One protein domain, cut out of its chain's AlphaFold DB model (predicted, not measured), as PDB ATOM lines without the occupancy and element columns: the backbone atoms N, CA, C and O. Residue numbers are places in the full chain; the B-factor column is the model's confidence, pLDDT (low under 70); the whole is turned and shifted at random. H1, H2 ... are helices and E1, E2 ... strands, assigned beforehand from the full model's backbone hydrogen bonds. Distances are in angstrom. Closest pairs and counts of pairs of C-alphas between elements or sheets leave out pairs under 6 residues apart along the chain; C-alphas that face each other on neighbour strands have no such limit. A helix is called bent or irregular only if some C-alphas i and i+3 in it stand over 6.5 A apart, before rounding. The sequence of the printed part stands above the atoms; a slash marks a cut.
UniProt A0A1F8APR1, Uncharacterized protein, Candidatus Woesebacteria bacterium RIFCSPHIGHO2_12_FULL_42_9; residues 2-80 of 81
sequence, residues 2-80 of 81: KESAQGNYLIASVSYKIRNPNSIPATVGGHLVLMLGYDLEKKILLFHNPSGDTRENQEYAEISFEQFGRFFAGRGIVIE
ATOM      1  N   LYS A   2     186.824 236.516 254.400       76.75
ATOM      2  CA  LYS A   2     186.793 235.621 255.581       76.75
ATOM      3  C   LYS A   2     186.788 234.119 255.234       76.75
ATOM      4  O   LYS A   2     187.483 233.349 255.881       76.75
ATOM      5  N   GLU A   3     186.053 233.723 254.199       82.62
ATOM      6  CA  GLU A   3     185.988 232.324 253.741       82.62
ATOM      7  C   GLU A   3     187.309 231.815 253.155       82.62
ATOM      8  O   GLU A   3     187.722 230.695 253.432       82.62
ATOM      9  N   SER A   4     188.031 232.665 252.422       75.06
ATOM     10  CA  SER A   4     189.341 232.310 251.862       75.06
ATOM     11  C   SER A   4     190.370 232.026 252.963       75.06
ATOM     12  O   SER A   4     191.154 231.090 252.841       75.06
ATOM     13  N   ALA A   5     190.305 232.752 254.086       79.38
ATOM     14  CA  ALA A   5     191.148 232.487 255.256       79.38
ATOM     15  C   ALA A   5     190.839 231.144 255.948       79.38
ATOM     16  O   ALA A   5     191.688 230.621 256.662       79.38
ATOM     17  N   GLN A   6     189.651 230.574 255.729       85.19
ATOM     18  CA  GLN A   6     189.267 229.248 256.229       85.19
ATOM     19  C   GLN A   6     189.669 228.118 255.264       85.19
ATOM     20  O   GLN A   6     189.388 226.955 255.525       85.19
ATOM     21  N   GLY A   7     190.345 228.439 254.153       86.19
ATOM     22  CA  GLY A   7     190.772 227.466 253.146       86.19
ATOM     23  C   GLY A   7     189.727 227.160 252.069       86.19
ATOM     24  O   GLY A   7     190.017 226.357 251.176       86.19
ATOM     25  N   ASN A   8     188.566 227.818 252.120       93.56
ATOM     26  CA  ASN A   8     187.511 227.717 251.112       93.56
ATOM     27  C   ASN A   8     187.884 228.519 249.859       93.56
ATOM     28  O   ASN A   8     188.556 229.553 249.935       93.56
ATOM     29  N   TYR A   9     187.398 228.093 248.695       94.88
ATOM     30  CA  TYR A   9     187.524 228.890 247.475       94.88
ATOM     31  C   TYR A   9     186.367 229.880 247.364       94.88
ATOM     32  O   TYR A   9     185.230 229.573 247.715       94.88
ATOM     33  N   LEU A  10     186.649 231.071 246.840       96.88
ATOM     34  CA  LEU A  10     185.651 232.112 246.621       96.88
ATOM     35  C   LEU A  10     185.623 232.483 245.141       96.88
ATOM     36  O   LEU A  10     186.619 232.949 244.599       96.88
ATOM     37  N   ILE A  11     184.466 232.331 244.507       97.69
ATOM     38  CA  ILE A  11     184.223 232.796 243.141       97.69
ATOM     39  C   ILE A  11     183.328 234.031 243.215       97.69
ATOM     40  O   ILE A  11     182.241 233.979 243.786       97.69
ATOM     41  N   ALA A  12     183.761 235.147 242.637       97.94
ATOM     42  CA  ALA A  12     182.984 236.381 242.598       97.94
ATOM     43  C   ALA A  12     182.338 236.580 241.224       97.94
ATOM     44  O   ALA A  12     182.974 236.366 240.191       97.94
ATOM     45  N   SER A  13     181.081 237.033 241.210       98.12
ATOM     46  CA  SER A  13     180.438 237.487 239.978       98.12
ATOM     47  C   SER A  13     180.763 238.953 239.725       98.12
ATOM     48  O   SER A  13     180.518 239.812 240.573       98.12
ATOM     49  N   VAL A  14     181.313 239.232 238.548       98.00
ATOM     50  CA  VAL A  14     181.791 240.555 238.140       98.00
ATOM     51  C   VAL A  14     181.393 240.852 236.695       98.00
ATOM     52  O   VAL A  14     180.962 239.966 235.960       98.00
ATOM     53  N   SER A  15     181.533 242.104 236.269       97.31
ATOM     54  CA  SER A  15     181.509 242.469 234.848       97.31
ATOM     55  C   SER A  15     182.771 241.982 234.128       97.31
ATOM     56  O   SER A  15     183.877 242.132 234.646       97.31
ATOM     57  N   TYR A  16     182.651 241.501 232.885       94.50
ATOM     58  CA  TYR A  16     183.808 241.093 232.064       94.50
ATOM     59  C   TYR A  16     184.789 242.241 231.760       94.50
ATOM     60  O   TYR A  16     185.930 242.007 231.349       94.50
ATOM     61  N   LYS A  17     184.335 243.490 231.927       95.44
ATOM     62  CA  LYS A  17     185.138 244.706 231.756       95.44
ATOM     63  C   LYS A  17     186.216 244.870 232.826       95.44
ATOM     64  O   LYS A  17     187.122 245.666 232.613       95.44
ATOM     65  N   ILE A  18     186.186 244.071 233.897       96.06
ATOM     66  CA  ILE A  18     187.207 244.069 234.954       96.06
ATOM     67  C   ILE A  18     188.636 243.852 234.423       96.06
ATOM     68  O   ILE A  18     189.579 244.345 235.026       96.06
ATOM     69  N   ARG A  19     188.793 243.210 233.251       94.69
ATOM     70  CA  ARG A  19     190.081 243.097 232.538       94.69
ATOM     71  C   ARG A  19     190.719 244.454 232.197       94.69
ATOM     72  O   ARG A  19     191.900 244.515 231.902       94.69
ATOM     73  N   ASN A  20     189.943 245.538 232.211       94.25
ATOM     74  CA  ASN A  20     190.432 246.908 232.124       94.25
ATOM     75  C   ASN A  20     189.898 247.705 233.333       94.25
ATOM     76  O   ASN A  20     188.794 248.262 233.254       94.25
ATOM     77  N   PRO A  21     190.662 247.790 234.439       92.38
ATOM     78  CA  PRO A  21     190.221 248.415 235.693       92.38
ATOM     79  C   PRO A  21     189.834 249.898 235.599       92.38
ATOM     80  O   PRO A  21     189.145 250.411 236.481       92.38
ATOM     81  N   ASN A  22     190.261 250.596 234.543       93.88
ATOM     82  CA  ASN A  22     189.926 252.004 234.304       93.88
ATOM     83  C   ASN A  22     188.628 252.190 233.503       93.88
ATOM     84  O   ASN A  22     188.176 253.316 233.310       93.88
ATOM     85  N   SER A  23     188.024 251.103 233.019       93.06
ATOM     86  CA  SER A  23     186.765 251.158 232.281       93.06
ATOM     87  C   SER A  23     185.554 251.331 233.203       93.06
ATOM     88  O   SER A  23     185.579 250.971 234.379       93.06
ATOM     89  N   ILE A  24     184.464 251.867 232.649       91.94
ATOM     90  CA  ILE A  24     183.166 251.955 233.325       91.94
ATOM     91  C   ILE A  24     182.297 250.796 232.815       91.94
ATOM     92  O   ILE A  24     182.051 250.713 231.605       91.94
ATOM     93  N   PRO A  25     181.844 249.876 233.683       91.75
ATOM     94  CA  PRO A  25     181.001 248.774 233.247       91.75
ATOM     95  C   PRO A  25     179.584 249.272 232.939       91.75
ATOM     96  O   PRO A  25     178.957 249.933 233.759       91.75
ATOM     97  N   ALA A  26     179.051 248.907 231.770       90.69
ATOM     98  CA  ALA A  26     177.641 249.147 231.441       90.69
ATOM     99  C   ALA A  26     176.695 248.238 232.248       90.69
ATOM    100  O   ALA A  26     175.545 248.587 232.494       90.69
ATOM    101  N   THR A  27     177.184 247.063 232.653       89.56
ATOM    102  CA  THR A  27     176.464 246.075 233.461       89.56
ATOM    103  C   THR A  27     177.412 245.410 234.453       89.56
ATOM    104  O   THR A  27     178.608 245.254 234.179       89.56
ATOM    105  N   VAL A  28     176.871 244.978 235.593       90.69
ATOM    106  CA  VAL A  28     177.571 244.127 236.565       90.69
ATOM    107  C   VAL A  28     177.142 242.665 236.402       90.69
ATOM    108  O   VAL A  28     175.964 242.369 236.194       90.69
ATOM    109  N   GLY A  29     178.099 241.740 236.499       90.69
ATOM    110  CA  GLY A  29     177.872 240.300 236.329       90.69
ATOM    111  C   GLY A  29     178.098 239.789 234.900       90.69
ATOM    112  O   GLY A  29     178.582 240.505 234.025       90.69
ATOM    113  N   GLY A  30     177.773 238.511 234.675       94.06
ATOM    114  CA  GLY A  30     178.018 237.813 233.403       94.06
ATOM    115  C   GLY A  30     179.438 237.255 233.249       94.06
ATOM    116  O   GLY A  30     179.705 236.536 232.293       94.06
ATOM    117  N   HIS A  31     180.329 237.542 234.203       97.44
ATOM    118  CA  HIS A  31     181.670 236.972 234.295       97.44
ATOM    119  C   HIS A  31     181.945 236.469 235.717       97.44
ATOM    120  O   HIS A  31     181.385 236.988 236.690       97.44
ATOM    121  N   LEU A  32     182.789 235.447 235.834       98.06
ATOM    122  CA  LEU A  32     183.191 234.848 237.104       98.06
ATOM    123  C   LEU A  32     184.711 234.896 237.234       98.06
ATOM    124  O   LEU A  32     185.434 234.610 236.281       98.06
ATOM    125  N   VAL A  33     185.178 235.235 238.431       98.19
ATOM    126  CA  VAL A  33     186.602 235.248 238.783       98.19
ATOM    127  C   VAL A  33     186.832 234.457 240.061       98.19
ATOM    128  O   VAL A  33     185.992 234.482 240.961       98.19
ATOM    129  N   LEU A  34     187.962 233.758 240.146       97.88
ATOM    130  CA  LEU A  34     188.366 233.039 241.353       97.88
ATOM    131  C   LEU A  34     189.239 233.963 242.202       97.88
ATOM    132  O   LEU A  34     190.302 234.388 241.763       97.88
ATOM    133  N   MET A  35     188.800 234.260 243.419       97.50
ATOM    134  CA  MET A  35     189.551 235.087 244.357       97.50
ATOM    135  C   MET A  35     190.715 234.280 244.933       97.50
ATOM    136  O   MET A  35     190.513 233.191 245.467       97.50
ATOM    137  N   LEU A  36     191.921 234.837 244.838       95.38
ATOM    138  CA  LEU A  36     193.161 234.196 245.280       95.38
ATOM    139  C   LEU A  36     193.685 234.798 246.585       95.38
ATOM    140  O   LEU A  36     194.292 234.096 247.385       95.38
ATOM    141  N   GLY A  37     193.448 236.091 246.815       94.75
ATOM    142  CA  GLY A  37     193.967 236.768 247.995       94.75
ATOM    143  C   GLY A  37     193.630 238.250 248.047       94.75
ATOM    144  O   GLY A  37     192.859 238.773 247.240       94.75
ATOM    145  N   TYR A  38     194.189 238.917 249.051       95.44
ATOM    146  CA  TYR A  38     194.041 240.347 249.276       95.44
ATOM    147  C   TYR A  38     195.219 240.886 250.087       95.44
ATOM    148  O   TYR A  38     195.796 240.165 250.898       95.44
ATOM    149  N   ASP A  39     195.519 242.165 249.899       95.38
ATOM    150  CA  ASP A  39     196.465 242.932 250.707       95.38
ATOM    151  C   ASP A  39     195.709 244.135 251.295       95.38
ATOM    152  O   ASP A  39     195.164 244.966 250.563       95.38
ATOM    153  N   LEU A  40     195.613 244.190 252.627       94.50
ATOM    154  CA  LEU A  40     194.876 245.240 253.338       94.50
ATOM    155  C   LEU A  40     195.627 246.570 253.382       94.50
ATOM    156  O   LEU A  40     194.978 247.616 253.383       94.50
ATOM    157  N   GLU A  41     196.958 246.538 253.419       96.44
ATOM    158  CA  GLU A  41     197.778 247.749 253.469       96.44
ATOM    159  C   GLU A  41     197.710 248.472 252.124       96.44
ATOM    160  O   GLU A  41     197.440 249.672 252.064       96.44
ATOM    161  N   LYS A  42     197.848 247.714 251.032       97.19
ATOM    162  CA  LYS A  42     197.738 248.226 249.659       97.19
ATOM    163  C   LYS A  42     196.296 248.375 249.174       97.19
ATOM    164  O   LYS A  42     196.065 249.025 248.158       97.19
ATOM    165  N   LYS A  43     195.324 247.795 249.888       97.38
ATOM    166  CA  LYS A  43     193.893 247.758 249.526       97.38
ATOM    167  C   LYS A  43     193.650 247.159 248.137       97.38
ATOM    168  O   LYS A  43     192.880 247.712 247.344       97.38
ATOM    169  N   ILE A  44     194.295 246.030 247.851       97.62
ATOM    170  CA  ILE A  44     194.172 245.317 246.573       97.62
ATOM    171  C   ILE A  44     193.637 243.897 246.754       97.62
ATOM    172  O   ILE A  44     193.893 243.237 247.761       97.62
ATOM    173  N   LEU A  45     192.882 243.430 245.764       97.31
ATOM    174  CA  LEU A  45     192.446 242.046 245.609       97.31
ATOM    175  C   LEU A  45     193.279 241.371 244.523       97.31
ATOM    176  O   LEU A  45     193.587 241.998 243.510       97.31
ATOM    177  N   LEU A  46     193.564 240.086 244.727       97.19
ATOM    178  CA  LEU A  46     194.181 239.207 243.740       97.19
ATOM    179  C   LEU A  46     193.173 238.151 243.297       97.19
ATOM    180  O   LEU A  46     192.514 237.521 244.134       97.19
ATOM    181  N   PHE A  47     193.058 237.939 241.990       97.81
ATOM    182  CA  PHE A  47     192.130 236.966 241.426       97.81
ATOM    183  C   PHE A  47     192.646 236.359 240.122       97.81
ATOM    184  O   PHE A  47     193.344 237.002 239.342       97.81
ATOM    185  N   HIS A  48     192.242 235.120 239.865       98.12
ATOM    186  CA  HIS A  48     192.346 234.529 238.544       98.12
ATOM    187  C   HIS A  48     191.188 235.045 237.685       98.12
ATOM    188  O   HIS A  48     190.012 234.922 238.053       98.12
ATOM    189  N   ASN A  49     191.519 235.622 236.536       97.81
ATOM    190  CA  ASN A  49     190.591 236.257 235.611       97.81
ATOM    191  C   ASN A  49     190.605 235.531 234.261       97.81
ATOM    192  O   ASN A  49     191.399 235.883 233.390       97.81
ATOM    193  N   PRO A  50     189.674 234.596 234.006       96.75
ATOM    194  CA  PRO A  50     189.648 233.840 232.751       96.75
ATOM    195  C   PRO A  50     189.532 234.709 231.490       96.75
ATOM    196  O   PRO A  50     189.820 234.253 230.391       96.75
ATOM    197  N   SER A  51     189.101 235.967 231.642       94.12
ATOM    198  CA  SER A  51     188.940 236.920 230.543       94.12
ATOM    199  C   SER A  51     190.132 237.862 230.325       94.12
ATOM    200  O   SER A  51     190.040 238.750 229.471       94.12
ATOM    201  N   GLY A  52     191.202 237.702 231.111       93.69
ATOM    202  CA  GLY A  52     192.444 238.456 230.975       93.69
ATOM    203  C   GLY A  52     193.067 238.278 229.592       93.69
ATOM    204  O   GLY A  52     193.008 237.200 229.004       93.69
ATOM    205  N   ASP A  53     193.616 239.363 229.062       94.06
ATOM    206  CA  ASP A  53     194.263 239.452 227.751       94.06
ATOM    207  C   ASP A  53     195.790 239.312 227.820       94.06
ATOM    208  O   ASP A  53     196.416 238.922 226.835       94.06
ATOM    209  N   THR A  54     196.384 239.582 228.984       94.50
ATOM    210  CA  THR A  54     197.776 239.254 229.304       94.50
ATOM    211  C   THR A  54     197.842 238.180 230.381       94.50
ATOM    212  O   THR A  54     196.870 237.931 231.098       94.50
ATOM    213  N   ARG A  55     199.012 237.549 230.522       95.00
ATOM    214  CA  ARG A  55     199.242 236.528 231.547       95.00
ATOM    215  C   ARG A  55     199.060 237.096 232.954       95.00
ATOM    216  O   ARG A  55     198.404 236.476 233.783       95.00
ATOM    217  N   GLU A  56     199.582 238.292 233.205       92.00
ATOM    218  CA  GLU A  56     199.485 238.988 234.492       92.00
ATOM    219  C   GLU A  56     198.023 239.295 234.832       92.00
ATOM    220  O   GLU A  56     197.571 239.060 235.948       92.00
ATOM    221  N   ASN A  57     197.256 239.739 233.833       92.50
ATOM    222  CA  ASN A  57     195.837 240.057 233.962       92.50
ATOM    223  C   ASN A  57     194.927 238.813 233.962       92.50
ATOM    224  O   ASN A  57     193.712 238.954 234.089       92.50
ATOM    225  N   GLN A  58     195.481 237.608 233.787       96.94
ATOM    226  CA  GLN A  58     194.746 236.341 233.793       96.94
ATOM    227  C   GLN A  58     195.074 235.494 235.026       96.94
ATOM    228  O   GLN A  58     194.157 235.047 235.709       96.94
ATOM    229  N   GLU A  59     196.352 235.251 235.320       97.38
ATOM    230  CA  GLU A  59     196.780 234.332 236.381       97.38
ATOM    231  C   GLU A  59     196.624 234.940 237.781       97.38
ATOM    232  O   GLU A  59     196.018 234.306 238.644       97.38
ATOM    233  N   TYR A  60     197.123 236.165 237.980       96.94
ATOM    234  CA  TYR A  60     197.171 236.866 239.270       96.94
ATOM    235  C   TYR A  60     196.805 238.344 239.095       96.94
ATOM    236  O   TYR A  60     197.581 239.236 239.431       96.94
ATOM    237  N   ALA A  61     195.623 238.609 238.541       97.44
ATOM    238  CA  ALA A  61     195.175 239.970 238.296       97.44
ATOM    239  C   ALA A  61     195.033 240.734 239.620       97.44
ATOM    240  O   ALA A  61     194.351 240.276 240.543       97.44
ATOM    241  N   GLU A  62     195.658 241.909 239.690       97.19
ATOM    242  CA  GLU A  62     195.579 242.820 240.828       97.19
ATOM    243  C   GLU A  62     194.615 243.970 240.533       97.19
ATOM    244  O   GLU A  62     194.606 244.546 239.442       97.19
ATOM    245  N   ILE A  63     193.802 244.335 241.518       97.38
ATOM    246  CA  ILE A  63     192.883 245.468 241.406       97.38
ATOM    247  C   ILE A  63     192.639 246.095 242.774       97.38
ATOM    248  O   ILE A  63     192.565 245.393 243.782       97.38
ATOM    249  N   SER A  64     192.464 247.415 242.828       97.81
ATOM    250  CA  SER A  64     192.082 248.073 244.080       97.81
ATOM    251  C   SER A  64     190.680 247.652 244.538       97.81
ATOM    252  O   SER A  64     189.811 247.321 243.726       97.81
ATOM    253  N   PHE A  65     190.426 247.721 245.845       97.25
ATOM    254  CA  PHE A  65     189.099 247.460 246.420       97.25
ATOM    255  C   PHE A  65     188.021 248.351 245.798       97.25
ATOM    256  O   PHE A  65     186.923 247.885 245.494       97.25
ATOM    257  N   GLU A  66     188.352 249.626 245.577       96.94
ATOM    258  CA  GLU A  66     187.441 250.600 244.984       96.94
ATOM    259  C   GLU A  66     187.074 250.217 243.548       96.94
ATOM    260  O   GLU A  66     185.892 250.154 243.208       96.94
ATOM    261  N   GLN A  67     188.069 249.918 242.706       97.19
ATOM    262  CA  GLN A  67     187.818 249.521 241.322       97.19
ATOM    263  C   GLN A  67     187.054 248.198 241.260       97.19
ATOM    264  O   GLN A  67     186.082 248.112 240.516       97.19
ATOM    265  N   PHE A  68     187.417 247.198 242.070       97.44
ATOM    266  CA  PHE A  68     186.688 245.928 242.118       97.44
ATOM    267  C   PHE A  68     185.206 246.130 242.440       97.44
ATOM    268  O   PHE A  68     184.345 245.545 241.779       97.44
ATOM    269  N   GLY A  69     184.898 247.007 243.402       96.75
ATOM    270  CA  GLY A  69     183.528 247.342 243.788       96.75
ATOM    271  C   GLY A  69     182.667 247.846 242.626       96.75
ATOM    272  O   GLY A  69     181.478 247.549 242.588       96.75
ATOM    273  N   ARG A  70     183.260 248.522 241.632       96.56
ATOM    274  CA  ARG A  70     182.549 248.995 240.426       96.56
ATOM    275  C   ARG A  70     182.099 247.849 239.521       96.56
ATOM    276  O   ARG A  70     181.098 247.976 238.825       96.56
ATOM    277  N   PHE A  71     182.843 246.745 239.507       97.81
ATOM    278  CA  PHE A  71     182.562 245.588 238.653       97.81
ATOM    279  C   PHE A  71     181.770 244.493 239.373       97.81
ATOM    280  O   PHE A  71     181.161 243.658 238.702       97.81
ATOM    281  N   PHE A  72     181.799 244.468 240.707       97.81
ATOM    282  CA  PHE A  72     181.206 243.416 241.525       97.81
ATOM    283  C   PHE A  72     179.675 243.410 241.446       97.81
ATOM    284  O   PHE A  72     179.010 244.413 241.686       97.81
ATOM    285  N   ALA A  73     179.098 242.244 241.162       97.56
ATOM    286  CA  ALA A  73     177.654 242.067 241.020       97.56
ATOM    287  C   ALA A  73     176.921 241.817 242.353       97.56
ATOM    288  O   ALA A  73     175.767 241.385 242.342       97.56
ATOM    289  N   GLY A  74     177.594 242.010 243.495       96.25
ATOM    290  CA  GLY A  74     177.014 241.821 244.829       96.25
ATOM    291  C   GLY A  74     176.818 240.361 245.248       96.25
ATOM    292  O   GLY A  74     176.201 240.104 246.276       96.25
ATOM    293  N   ARG A  75     177.319 239.395 244.467       96.38
ATOM    294  CA  ARG A  75     177.138 237.957 244.712       96.38
ATOM    295  C   ARG A  75     178.381 237.147 244.368       96.38
ATOM    296  O   ARG A  75     179.150 237.505 243.473       96.38
ATOM    297  N   GLY A  76     178.535 236.023 245.050       95.94
ATOM    298  CA  GLY A  76     179.607 235.066 244.827       95.94
ATOM    299  C   GLY A  76     179.211 233.679 245.315       95.94
ATOM    300  O   GLY A  76     178.129 233.492 245.866       95.94
ATOM    301  N   ILE A  77     180.097 232.721 245.084       97.00
ATOM    302  CA  ILE A  77     179.960 231.323 245.480       97.00
ATOM    303  C   ILE A  77     181.144 230.995 246.378       97.00
ATOM    304  O   ILE A  77     182.286 231.316 246.045       97.00
ATOM    305  N   VAL A  78     180.862 230.353 247.503       96.94
ATOM    306  CA  VAL A  78     181.877 229.747 248.361       96.94
ATOM    307  C   VAL A  78     181.886 228.259 248.049       96.94
ATOM    308  O   VAL A  78     180.828 227.636 248.003       96.94
ATOM    309  N   ILE A  79     183.069 227.712 247.791       96.00
ATOM    310  CA  ILE A  79     183.277 226.273 247.656       96.00
ATOM    311  C   ILE A  79     184.042 225.836 248.894       96.00
ATOM    312  O   ILE A  79     185.217 226.183 249.065       96.00
ATOM    313  N   GLU A  80     183.339 225.123 249.760       93.56
ATOM    314  CA  GLU A  80     183.905 224.515 250.956       93.56
ATOM    315  C   GLU A  80     184.772 223.317 250.557       93.56
ATOM    316  O   GLU A  80     184.476 222.624 249.578       93.56
TER     317      GLU A  80
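What this domain is: This is residues 2 to 80 of the 81 residues of an uncharacterized protein of Candidatus Woesebacteria bacterium RIFCSPHIGHO2_12_FULL_42_9 (UniProt A0A1F8APR1). One strongly twisted sheet of five strands, with the long, bent strand E2 in its middle, has the small helix H4 packed on one face near E1 and E3, and the short H3 on the opposite face. The short helices H1 and H2 sit at the two ends of E1. The printed part has 79 residues with four named helices and five named strands, in the order H1 E1 H2 E2 E3 H3 E4 H4 E5; the sheet runs E4 E3 E2 E1 E5, antiparallel throughout, and the class is mixed. It is compact, with a radius of gyration of the C-alphas of 11.7 A and spans of 33 by 24 by 22 A.

How they stand to each other: Inner strand E2, residues 30 to 39, bends by 68 degrees at residue 36. It is antiparallel to E1, residues 9 to 15, at 125 degrees, with N 33 and O 12 within hydrogen-bond range at 3.0 A. E2 and E3, residues 44 to 48, form an antiparallel hairpin; N 46 and O 37 are 2.9 A apart. Edge strand E4, residues 61 to 64, is antiparallel to E3, with N 45 and O 63 at 2.8 A. Edge strand E5, residues 72 to 79, is antiparallel to E1, with N 11 and O 77 at 2.9 A. H4, residues 65 to 71, and H3, residues 56 to 59, are on opposite faces of the sheet, at heights over the sheet of 6.8 A and 8.0 A. H2, residues 16 to 19, only just touches H4, with 3 pairs of C-alphas within 8 A; the closest, of Ile 18 and Phe 71, are 6.1 A apart. H1, residues 2 to 5, is on the sheet; its closest C-alpha pair with E1 is Ser 4 and Leu 10, 6.4 A. In H4, 2 of 3 O i to N i+4 pairs are within hydrogen-bond range; H1, H2 and H3 are too short for such a pair.

Where its parts are: E2 measures 25.8 A from C-alpha 30 at (178.018, 237.813, 233.403) to C-alpha 39 at (196.465, 242.932, 250.707). E1 measures 19.5 A, E5 18.3 A, E3 13.6 A, E4 10.4 A and H4 10.3 A. E5 ends with C-alpha 79 at (183.277, 226.273, 247.656). H2 is only just irregular, with C-alphas 16 and 19 at 6.6 A.

The domain as a whole: The C-alphas farthest apart, of Gln 6 and Ala 26, are 33.8 A apart. The printed part has no cut and no long link. Mean pLDDT of the printed part is 94.6, and no printed residue is under 70.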